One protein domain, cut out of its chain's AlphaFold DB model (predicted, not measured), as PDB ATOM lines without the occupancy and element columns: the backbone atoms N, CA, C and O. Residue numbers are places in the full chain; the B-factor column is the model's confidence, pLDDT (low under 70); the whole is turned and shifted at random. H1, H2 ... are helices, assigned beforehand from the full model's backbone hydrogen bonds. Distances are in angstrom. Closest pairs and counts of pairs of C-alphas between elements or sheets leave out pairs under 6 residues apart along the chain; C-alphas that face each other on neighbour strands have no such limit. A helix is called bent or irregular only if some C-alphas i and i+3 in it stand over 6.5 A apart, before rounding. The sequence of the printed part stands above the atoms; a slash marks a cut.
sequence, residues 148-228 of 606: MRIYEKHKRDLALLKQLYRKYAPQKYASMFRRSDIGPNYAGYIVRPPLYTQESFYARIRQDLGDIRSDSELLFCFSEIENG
ATOM      1  N   MET A 148     131.131 117.517 145.314       87.62
ATOM      2  CA  MET A 148     131.822 118.709 144.803       87.62
ATOM      3  C   MET A 148     131.220 119.204 143.482       87.62
ATOM      4  O   MET A 148     131.025 120.407 143.320       87.62
ATOM      5  N   ARG A 149     130.866 118.296 142.559       84.31
ATOM      6  CA  ARG A 149     130.206 118.636 141.287       84.31
ATOM      7  C   ARG A 149     128.895 119.384 141.520       84.31
ATOM      8  O   ARG A 149     128.680 120.431 140.911       84.31
ATOM      9  N   ILE A 150     128.055 118.881 142.426       85.19
ATOM     10  CA  ILE A 150     126.780 119.513 142.794       85.19
ATOM     11  C   ILE A 150     127.021 120.900 143.396       85.19
ATOM     12  O   ILE A 150     126.374 121.861 142.982       85.19
ATOM     13  N   TYR A 151     127.985 121.035 144.313       89.12
ATOM     14  CA  TYR A 151     128.331 122.325 144.915       89.12
ATOM     15  C   TYR A 151     128.791 123.359 143.876       89.12
ATOM     16  O   TYR A 151     128.253 124.467 143.829       89.12
ATOM     17  N   GLU A 152     129.753 123.007 143.020       88.81
ATOM     18  CA  GLU A 152     130.287 123.937 142.018       88.81
ATOM     19  C   GLU A 152     129.250 124.291 140.950       88.81
ATOM     20  O   GLU A 152     129.226 125.420 140.455       88.81
ATOM     21  N   LYS A 153     128.352 123.361 140.601       88.19
ATOM     22  CA  LYS A 153     127.217 123.675 139.729       88.19
ATOM     23  C   LYS A 153     126.241 124.639 140.403       88.19
ATOM     24  O   LYS A 153     125.955 125.685 139.830       88.19
ATOM     25  N   HIS A 154     125.811 124.361 141.633       92.44
ATOM     26  CA  HIS A 154     124.918 125.254 142.378       92.44
ATOM     27  C   HIS A 154     125.479 126.675 142.487       92.44
ATOM     28  O   HIS A 154     124.775 127.656 142.264       92.44
ATOM     29  N   LYS A 155     126.765 126.794 142.823       92.50
ATOM     30  CA  LYS A 155     127.453 128.077 142.980       92.50
ATOM     31  C   LYS A 155     127.447 128.896 141.686       92.50
ATOM     32  O   LYS A 155     127.189 130.100 141.743       92.50
ATOM     33  N   ARG A 156     127.714 128.261 140.540       91.44
ATOM     34  CA  ARG A 156     127.689 128.909 139.218       91.44
ATOM     35  C   ARG A 156     126.274 129.307 138.811       91.44
ATOM     36  O   ARG A 156     126.048 130.471 138.492       91.44
ATOM     37  N   ASP A 157     125.321 128.389 138.931       94.31
ATOM     38  CA  ASP A 157     123.911 128.634 138.616       94.31
ATOM     39  C   ASP A 157     123.342 129.789 139.466       94.31
ATOM     40  O   ASP A 157     122.624 130.654 138.966       94.31
ATOM     41  N   LEU A 158     123.727 129.878 140.745       96.56
ATOM     42  CA  LEU A 158     123.320 130.972 141.631       96.56
ATOM     43  C   LEU A 158     123.929 132.315 141.228       96.56
ATOM     44  O   LEU A 158     123.265 133.351 141.342       96.56
ATOM     45  N   ALA A 159     125.192 132.319 140.804       96.38
ATOM     46  CA  ALA A 159     125.838 133.523 140.300       96.38
ATOM     47  C   ALA A 159     125.114 134.033 139.047       96.38
ATOM     48  O   ALA A 159     124.746 135.211 139.004       96.38
ATOM     49  N   LEU A 160     124.812 133.126 138.110       95.12
ATOM     50  CA  LEU A 160     124.036 133.413 136.908       95.12
ATOM     51  C   LEU A 160     122.642 133.955 137.250       95.12
ATOM     52  O   LEU A 160     122.268 135.031 136.789       95.12
ATOM     53  N   LEU A 161     121.890 133.283 138.127       97.00
ATOM     54  CA  LEU A 161     120.546 133.734 138.501       97.00
ATOM     55  C   LEU A 161     120.574 135.141 139.116       97.00
ATOM     56  O   LEU A 161     119.750 135.993 138.786       97.00
ATOM     57  N   LYS A 162     121.547 135.423 139.990       97.56
ATOM     58  CA  LYS A 162     121.717 136.758 140.582       97.56
ATOM     59  C   LYS A 162     122.052 137.817 139.532       97.56
ATOM     60  O   LYS A 162     121.596 138.949 139.677       97.56
ATOM     61  N   GLN A 163     122.851 137.483 138.521       96.69
ATOM     62  CA  GLN A 163     123.158 138.368 137.396       96.69
ATOM     63  C   GLN A 163     121.902 138.668 136.570       96.69
ATOM     64  O   GLN A 163     121.574 139.841 136.383       96.69
ATOM     65  N   LEU A 164     121.148 137.639 136.180       96.31
ATOM     66  CA  LEU A 164     119.916 137.783 135.401       96.31
ATOM     67  C   LEU A 164     118.858 138.618 136.134       96.31
ATOM     68  O   LEU A 164     118.288 139.536 135.549       96.31
ATOM     69  N   TYR A 165     118.657 138.395 137.439       96.69
ATOM     70  CA  TYR A 165     117.732 139.214 138.230       96.69
ATOM     71  C   TYR A 165     118.172 140.673 138.331       96.69
ATOM     72  O   TYR A 165     117.330 141.559 138.291       96.69
ATOM     73  N   ARG A 166     119.475 140.959 138.446       96.44
ATOM     74  CA  ARG A 166     119.955 142.352 138.431       96.44
ATOM     75  C   ARG A 166     119.728 143.020 137.076       96.44
ATOM     76  O   ARG A 166     119.450 144.213 137.052       96.44
ATOM     77  N   LYS A 167     119.848 142.259 135.985       95.25
ATOM     78  CA  LYS A 167     119.705 142.750 134.612       95.25
ATOM     79  C   LYS A 167     118.243 142.993 134.227       95.25
ATOM     80  O   LYS A 167     117.933 144.056 133.703       95.25
ATOM     81  N   TYR A 168     117.358 142.037 134.509       95.38
ATOM     82  CA  TYR A 168     115.990 142.025 133.978       95.38
ATOM     83  C   TYR A 168     114.893 142.293 135.016       95.38
ATOM     84  O   TYR A 168     113.824 142.780 134.658       95.38
ATOM     85  N   ALA A 169     115.140 142.025 136.301       94.31
ATOM     86  CA  ALA A 169     114.141 142.189 137.361       94.31
ATOM     87  C   ALA A 169     114.732 142.737 138.681       94.31
ATOM     88  O   ALA A 169     114.524 142.139 139.749       94.31
ATOM     89  N   PRO A 170     115.475 143.864 138.663       95.88
ATOM     90  CA  PRO A 170     116.192 144.369 139.840       95.88
ATOM     91  C   PRO A 170     115.269 144.645 141.037       95.88
ATOM     92  O   PRO A 170     115.637 144.381 142.183       95.88
ATOM     93  N   GLN A 171     114.038 145.090 140.783       95.62
ATOM     94  CA  GLN A 171     112.994 145.320 141.782       95.62
ATOM     95  C   GLN A 171     112.543 144.037 142.501       95.62
ATOM     96  O   GLN A 171     112.108 144.097 143.649       95.62
ATOM     97  N   LYS A 172     112.687 142.867 141.864       94.62
ATOM     98  CA  LYS A 172     112.323 141.556 142.432       94.62
ATOM     99  C   LYS A 172     113.505 140.840 143.096       94.62
ATOM    100  O   LYS A 172     113.316 139.816 143.754       94.62
ATOM    101  N   TYR A 173     114.720 141.389 142.992       95.50
ATOM    102  CA  TYR A 173     115.936 140.780 143.541       95.50
ATOM    103  C   TYR A 173     115.824 140.509 145.048       95.50
ATOM    104  O   TYR A 173     116.125 139.415 145.522       95.50
ATOM    105  N   ALA A 174     115.367 141.499 145.823       94.00
ATOM    106  CA  ALA A 174     115.265 141.360 147.274       94.00
ATOM    107  C   ALA A 174     114.264 140.266 147.678       94.00
ATOM    108  O   ALA A 174     114.592 139.441 148.531       94.00
ATOM    109  N   SER A 175     113.092 140.216 147.032       93.94
ATOM    110  CA  SER A 175     112.097 139.165 147.275       93.94
ATOM    111  C   SER A 175     112.574 137.779 146.848       93.94
ATOM    112  O   SER A 175     112.146 136.802 147.441       93.94
ATOM    113  N   MET A 176     113.468 137.684 145.857       95.31
ATOM    114  CA  MET A 176     113.983 136.396 145.393       95.31
ATOM    115  C   MET A 176     115.041 135.807 146.346       95.31
ATOM    116  O   MET A 176     115.059 134.602 146.579       95.31
ATOM    117  N   PHE A 177     115.922 136.638 146.920       96.00
ATOM    118  CA  PHE A 177     117.133 136.142 147.597       96.00
ATOM    119  C   PHE A 177     117.257 136.451 149.094       96.00
ATOM    120  O   PHE A 177     118.160 135.904 149.723       96.00
ATOM    121  N   ARG A 178     116.445 137.349 149.676       91.75
ATOM    122  CA  ARG A 178     116.673 137.829 151.061       91.75
ATOM    123  C   ARG A 178     115.728 137.261 152.115       91.75
ATOM    124  O   ARG A 178     116.096 137.247 153.282       91.75
ATOM    125  N   ARG A 179     114.514 136.865 151.736       84.50
ATOM    126  CA  ARG A 179     113.439 136.499 152.668       84.50
ATOM    127  C   ARG A 179     112.811 135.185 152.247       84.50
ATOM    128  O   ARG A 179     112.303 135.113 151.140       84.50
ATOM    129  N   SER A 180     112.836 134.167 153.100       81.62
ATOM    130  CA  SER A 180     112.302 132.833 152.785       81.62
ATOM    131  C   SER A 180     110.772 132.752 152.855       81.62
ATOM    132  O   SER A 180     110.177 131.841 152.292       81.62
ATOM    133  N   ASP A 181     110.121 133.723 153.496       75.31
ATOM    134  CA  ASP A 181     108.679 133.752 153.753       75.31
ATOM    135  C   ASP A 181     107.847 134.376 152.616       75.31
ATOM    136  O   ASP A 181     106.620 134.383 152.681       75.31
ATOM    137  N   ILE A 182     108.484 134.885 151.555       79.94
ATOM    138  CA  ILE A 182     107.801 135.588 150.456       79.94
ATOM    139  C   ILE A 182     107.740 134.720 149.194       79.94
ATOM    140  O   ILE A 182     108.479 134.946 148.231       79.94
ATOM    141  N   GLY A 183     106.813 133.764 149.183       86.12
ATOM    142  CA  GLY A 183     106.513 132.933 148.015       86.12
ATOM    143  C   GLY A 183     107.680 132.047 147.548       86.12
ATOM    144  O   GLY A 183     108.729 132.007 148.191       86.12
ATOM    145  N   PRO A 184     107.513 131.333 146.420       90.62
ATOM    146  CA  PRO A 184     108.481 130.352 145.934       90.62
ATOM    147  C   PRO A 184     109.750 131.023 145.402       90.62
ATOM    148  O   PRO A 184     109.856 131.372 144.227       90.62
ATOM    149  N   ASN A 185     110.709 131.242 146.298       94.19
ATOM    150  CA  ASN A 185     111.936 131.985 146.042       94.19
ATOM    151  C   ASN A 185     113.194 131.199 146.447       94.19
ATOM    152  O   ASN A 185     113.107 130.131 147.053       94.19
ATOM    153  N   TYR A 186     114.378 131.736 146.135       94.75
ATOM    154  CA  TYR A 186     115.642 131.051 146.408       94.75
ATOM    155  C   TYR A 186     115.881 130.854 147.909       94.75
ATOM    156  O   TYR A 186     116.331 129.787 148.319       94.75
ATOM    157  N   ALA A 187     115.555 131.851 148.739       92.25
ATOM    158  CA  ALA A 187     115.722 131.743 150.187       92.25
ATOM    159  C   ALA A 187     114.840 130.632 150.784       92.25
ATOM    160  O   ALA A 187     115.289 129.939 151.686       92.25
ATOM    161  N   GLY A 188     113.625 130.421 150.273       90.38
ATOM    162  CA  GLY A 188     112.759 129.304 150.657       90.38
ATOM    163  C   GLY A 188     113.183 127.959 150.055       90.38
ATOM    164  O   GLY A 188     112.965 126.923 150.681       90.38
ATOM    165  N   TYR A 189     113.822 127.970 148.880       89.06
ATOM    166  CA  TYR A 189     114.330 126.778 148.189       89.06
ATOM    167  C   TYR A 189     115.530 126.131 148.904       89.06
ATOM    168  O   TYR A 189     115.627 124.907 148.972       89.06
ATOM    169  N   ILE A 190     116.441 126.938 149.466       87.81
ATOM    170  CA  ILE A 190     117.640 126.424 150.154       87.81
ATOM    171  C   ILE A 190     117.413 126.020 151.612       87.81
ATOM    172  O   ILE A 190     118.279 125.367 152.196       87.81
ATOM    173  N   VAL A 191     116.290 126.429 152.213       84.06
ATOM    174  CA  VAL A 191     115.942 126.039 153.585       84.06
ATOM    175  C   VAL A 191     115.730 124.527 153.637       84.06
ATOM    176  O   VAL A 191     115.459 123.866 152.630       84.06
ATOM    177  N   ARG A 192     115.950 123.974 154.825       78.62
ATOM    178  CA  ARG A 192     115.950 122.545 155.100       78.62
ATOM    179  C   ARG A 192     114.983 122.246 156.256       78.62
ATOM    180  O   ARG A 192     115.323 122.605 157.388       78.62
ATOM    181  N   PRO A 193     113.773 121.699 155.987       78.62
ATOM    182  CA  PRO A 193     113.225 121.298 154.675       78.62
ATOM    183  C   PRO A 193     112.849 122.488 153.767       78.62
ATOM    184  O   PRO A 193     112.562 123.571 154.287       78.62
ATOM    185  N   PRO A 194     112.822 122.322 152.425       82.06
ATOM    186  CA  PRO A 194     112.398 123.382 151.510       82.06
ATOM    187  C   PRO A 194     110.972 123.849 151.800       82.06
ATOM    188  O   PRO A 194     110.074 123.034 152.007       82.06
ATOM    189  N   LEU A 195     110.746 125.163 151.757       86.25
ATOM    190  CA  LEU A 195     109.409 125.739 151.965       86.25
ATOM    191  C   LEU A 195     108.507 125.614 150.730       86.25
ATOM    192  O   LEU A 195     107.285 125.675 150.845       86.25
ATOM    193  N   TYR A 196     109.110 125.458 149.553       85.12
ATOM    194  CA  TYR A 196     108.427 125.413 148.266       85.12
ATOM    195  C   TYR A 196     109.040 124.330 147.384       85.12
ATOM    196  O   TYR A 196     110.220 124.003 147.519       85.12
ATOM    197  N   THR A 197     108.242 123.791 146.463       83.00
ATOM    198  CA  THR A 197     108.720 122.770 145.528       83.00
ATOM    199  C   THR A 197     109.616 123.389 144.453       83.00
ATOM    200  O   THR A 197     109.493 124.581 144.140       83.00
ATOM    201  N   GLN A 198     110.504 122.583 143.865       84.75
ATOM    202  CA  GLN A 198     111.401 123.027 142.796       84.75
ATOM    203  C   GLN A 198     110.614 123.592 141.604       84.75
ATOM    204  O   GLN A 198     110.990 124.615 141.037       84.75
ATOM    205  N   GLU A 199     109.476 122.983 141.282       79.75
ATOM    206  CA  GLU A 199     108.601 123.381 140.181       79.75
ATOM    207  C   GLU A 199     108.033 124.783 140.413       79.75
ATOM    208  O   GLU A 199     108.109 125.645 139.536       79.75
ATOM    209  N   SER A 200     107.525 125.053 141.622       83.31
ATOM    210  CA  SER A 200     106.987 126.373 141.968       83.31
ATOM    211  C   SER A 200     108.063 127.467 141.942       83.31
ATOM    212  O   SER A 200     107.807 128.587 141.491       83.31
ATOM    213  N   PHE A 201     109.287 127.133 142.360       90.38
ATOM    214  CA  PHE A 201     110.443 128.026 142.296       90.38
ATOM    215  C   PHE A 201     110.838 128.333 140.843       90.38
ATOM    216  O   PHE A 201     111.032 129.493 140.477       90.38
ATOM    217  N   TYR A 202     110.885 127.318 139.982       89.88
ATOM    218  CA  TYR A 202     111.183 127.474 138.559       89.88
ATOM    219  C   TYR A 202     110.120 128.270 137.803       89.88
ATOM    220  O   TYR A 202     110.464 129.139 136.997       89.88
ATOM    221  N   ALA A 203     108.838 128.028 138.082       86.19
ATOM    222  CA  ALA A 203     107.740 128.803 137.513       86.19
ATOM    223  C   ALA A 203     107.891 130.295 137.842       86.19
ATOM    224  O   ALA A 203     107.756 131.150 136.964       86.19
ATOM    225  N   ARG A 204     108.270 130.611 139.087       91.44
ATOM    226  CA  ARG A 204     108.520 131.988 139.507       91.44
ATOM    227  C   ARG A 204     109.694 132.629 138.767       91.44
ATOM    228  O   ARG A 204     109.590 133.793 138.384       91.44
ATOM    229  N   ILE A 205     110.786 131.896 138.534       93.62
ATOM    230  CA  ILE A 205     111.926 132.406 137.753       93.62
ATOM    231  C   ILE A 205     111.495 132.773 136.331       93.62
ATOM    232  O   ILE A 205     111.793 133.881 135.884       93.62
ATOM    233  N   ARG A 206     110.765 131.882 135.646       90.25
ATOM    234  CA  ARG A 206     110.265 132.138 134.283       90.25
ATOM    235  C   ARG A 206     109.355 133.368 134.242       90.25
ATOM    236  O   ARG A 206     109.536 134.241 133.398       90.25
ATOM    237  N   GLN A 207     108.428 133.479 135.195       90.62
ATOM    238  CA  GLN A 207     107.520 134.625 135.299       90.62
ATOM    239  C   GLN A 207     108.264 135.949 135.525       90.62
ATOM    240  O   GLN A 207     107.873 136.987 134.993       90.62
ATOM    241  N   ASP A 208     109.312 135.938 136.348       92.88
ATOM    242  CA  ASP A 208     110.034 137.154 136.711       92.88
ATOM    243  C   ASP A 208     110.974 137.652 135.615       92.88
ATOM    244  O   ASP A 208     111.109 138.868 135.479       92.88
ATOM    245  N   LEU A 209     111.605 136.742 134.867       91.88
ATOM    246  CA  LEU A 209     112.599 137.078 133.844       91.88
ATOM    247  C   LEU A 209     112.009 137.217 132.425       91.88
ATOM    248  O   LEU A 209     112.625 137.883 131.597       91.88
ATOM    249  N   GLY A 210     110.814 136.672 132.160       83.75
ATOM    250  CA  GLY A 210     110.122 136.779 130.865       83.75
ATOM    251  C   GLY A 210     110.770 135.964 129.732       83.75
ATOM    252  O   GLY A 210     111.757 135.278 129.956       83.75
ATOM    253  N   ASP A 211     110.221 136.028 128.510       74.94
ATOM    254  CA  ASP A 211     110.728 135.311 127.317       74.94
ATOM    255  C   ASP A 211     111.615 136.227 126.446       74.94
ATOM    256  O   ASP A 211     111.162 136.812 125.460       74.94
ATOM    257  N   ILE A 212     112.884 136.414 126.838       77.69
ATOM    258  CA  ILE A 212     113.857 137.236 126.090       77.69
ATOM    259  C   ILE A 212     114.767 136.322 125.265       77.69
ATOM    260  O   ILE A 212     115.772 135.807 125.749       77.69
ATOM    261  N   ARG A 213     114.438 136.160 123.980       70.94
ATOM    262  CA  ARG A 213     115.082 135.188 123.073       70.94
ATOM    263  C   ARG A 213     116.459 135.583 122.533       70.94
ATOM    264  O   ARG A 213     117.057 134.816 121.788       70.94
ATOM    265  N   SER A 214     116.954 136.773 122.860       76.56
ATOM    266  CA  SER A 214     118.238 137.287 122.363       76.56
ATOM    267  C   SER A 214     119.408 137.097 123.332       76.56
ATOM    268  O   SER A 214     120.544 137.361 122.954       76.56
ATOM    269  N   ASP A 215     119.154 136.716 124.587       84.69
ATOM    270  CA  ASP A 215     120.189 136.602 125.620       84.69
ATOM    271  C   ASP A 215     120.560 135.138 125.868       84.69
ATOM    272  O   ASP A 215     119.806 134.398 126.496       84.69
ATOM    273  N   SER A 216     121.741 134.729 125.402       83.69
ATOM    274  CA  SER A 216     122.210 133.344 125.504       83.69
ATOM    275  C   SER A 216     122.314 132.822 126.942       83.69
ATOM    276  O   SER A 216     122.033 131.647 127.173       83.69
ATOM    277  N   GLU A 217     122.650 133.663 127.924       87.88
ATOM    278  CA  GLU A 217     122.745 133.260 129.331       87.88
ATOM    279  C   GLU A 217     121.360 132.997 129.939       87.88
ATOM    280  O   GLU A 217     121.182 132.053 130.717       87.88
ATOM    281  N   LEU A 218     120.363 133.811 129.572       88.75
ATOM    282  CA  LEU A 218     118.975 133.584 129.973       88.75
ATOM    283  C   LEU A 218     118.418 132.311 129.327       88.75
ATOM    284  O   LEU A 218     117.795 131.503 130.016       88.75
ATOM    285  N   LEU A 219     118.675 132.111 128.030       85.25
ATOM    286  CA  LEU A 219     118.245 130.909 127.316       85.25
ATOM    287  C   LEU A 219     118.871 129.646 127.908       85.25
ATOM    288  O   LEU A 219     118.174 128.651 128.094       85.25
ATOM    289  N   PHE A 220     120.154 129.697 128.275       85.81
ATOM    290  CA  PHE A 220     120.806 128.605 128.990       85.81
ATOM    291  C   PHE A 220     120.148 128.341 130.352       85.81
ATOM    292  O   PHE A 220     119.817 127.198 130.661       85.81
ATOM    293  N   CYS A 221     119.898 129.384 131.150       90.12
ATOM    294  CA  CYS A 221     119.198 129.246 132.429       90.12
ATOM    295  C   CYS A 221     117.835 128.563 132.253       90.12
ATOM    296  O   CYS A 221     117.510 127.634 132.992       90.12
ATOM    297  N   PHE A 222     117.061 128.968 131.244       88.25
ATOM    298  CA  PHE A 222     115.779 128.338 130.943       88.25
ATOM    299  C   PHE A 222     115.916 126.918 130.416       88.25
ATOM    300  O   PHE A 222     115.107 126.088 130.807       88.25
ATOM    301  N   SER A 223     116.945 126.607 129.628       85.38
ATOM    302  CA  SER A 223     117.252 125.232 129.232       85.38
ATOM    303  C   SER A 223     117.564 124.355 130.448       85.38
ATOM    304  O   SER A 223     117.072 123.241 130.530       85.38
ATOM    305  N   GLU A 224     118.348 124.824 131.422       87.94
ATOM    306  CA  GLU A 224     118.647 124.055 132.643       87.94
ATOM    307  C   GLU A 224     117.426 123.892 133.554       87.94
ATOM    308  O   GLU A 224     117.245 122.850 134.185       87.94
ATOM    309  N   ILE A 225     116.598 124.935 133.655       87.62
ATOM    310  CA  ILE A 225     115.327 124.886 134.382       87.62
ATOM    311  C   ILE A 225     114.400 123.882 133.704       87.62
ATOM    312  O   ILE A 225     113.808 123.038 134.378       87.62
ATOM    313  N   GLU A 226     114.319 123.953 132.377       81.69
ATOM    314  CA  GLU A 226     113.562 123.021 131.569       81.69
ATOM    315  C   GLU A 226     114.063 121.613 131.789       81.69
ATOM    316  O   GLU A 226     113.224 120.769 132.037       81.69
ATOM    317  N   ASN A 227     115.382 121.389 131.822       79.00
ATOM    318  CA  ASN A 227     116.058 120.109 132.064       79.00
ATOM    319  C   ASN A 227     116.057 119.653 133.530       79.00
ATOM    320  O   ASN A 227     116.416 118.509 133.825       79.00
ATOM    321  N   GLY A 228     115.566 120.482 134.457       79.25
ATOM    322  CA  GLY A 228     115.420 120.125 135.869       79.25
ATOM    323  C   GLY A 228     116.743 120.110 136.631       79.25
ATOM    324  O   GLY A 228     116.796 119.672 137.778       79.25
TER     325      GLY A 228
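What this domain is: This is residues 148 to 228 of the 606 residues of an uncharacterized protein of Clostridiales bacterium (UniProt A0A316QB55). A long helix, H1, has H2 and H5 packed on its residues 157 to 166, while H4 meets the end of H1 with its last residue, Leu 209, alone, and the first residues of H1, 148 to 156, stick out as a free arm. H2 folds back beside the end of H1 as a helical hairpin, the short H3 sits past the end of H2, away from H1, and H4 and H5 run opposite ways, with H5 crossing H1 steeply. The printed part has 81 residues with five named helices, H1 to H5 in chain order, and no named strand; its class is all helix. It is compact, with a radius of gyration of the C-alphas of 12.2 A and spans of 36 by 32 by 19 A.

Where its parts are: H1 takes residues 148 to 168 and is 30.2 A long, beginning at C-alpha 148 (131.822, 118.709, 144.803). H2 takes residues 170 to 177, 11.3 A; it is irregular, with C-alphas 171 and 174 lying 7.1 A apart. H3 is residues 186 to 190, 6.3 A. H4 is residues 198 to 209, 16.7 A, beginning at C-alpha 198 (111.401, 123.027, 142.796). H5 is residues 216 to 227, 16.0 A, ending at C-alpha 227 (116.058, 120.109, 132.064).

How they stand to each other: H1 is the hub, touching three helices. Its residues 162 to 166 touch H2, closest at the C-alphas of Tyr 165 and Tyr 173, 5.8 A; the two form a hairpin at a shallow tilt of 30 degrees. Residues 157 to 164 of H1 touch residues 217 to 221 of H5, closest at the C-alphas of Leu 164 and Leu 218, 6.9 A, at a steep tilt of 53 degrees, opposite ways. H1 and H4 only just touch, with 3 pairs of C-alphas within 8 A, closest at Tyr 168 and Leu 209, 6.0 A; they run the same way at a shallow tilt of 32 degrees, only just short of steep. The packing of the helices is mostly aligned, but only just, with 2 of 3 tilts shallow. H2 touches H3, closest at the C-alphas of Phe 177 and Ala 187, 5.3 A. H3 and H4 only just touch, with 3 pairs within 8 A, closest at the C-alphas of Tyr 189 and Phe 201, 7.2 A. H4 and H5 are close but not clearly touching, with the C-alphas of Tyr 202 and Ile 225 6.4 A apart. H1 and H3 are apart. Each O i to N i+4 pair is within hydrogen-bond range in H1, H3, H4 and H5; in H2 it is 2 of 4.

The domain as a whole: The C-alphas of Pro 193 and Ser 214 are the two farthest apart, 36.4 A. The printed part has no cut. The link from H1 to H2 is tight, the other three are short, and there is no long link. The mean pLDDT of the printed part is 88.5, and no printed residue is under 70.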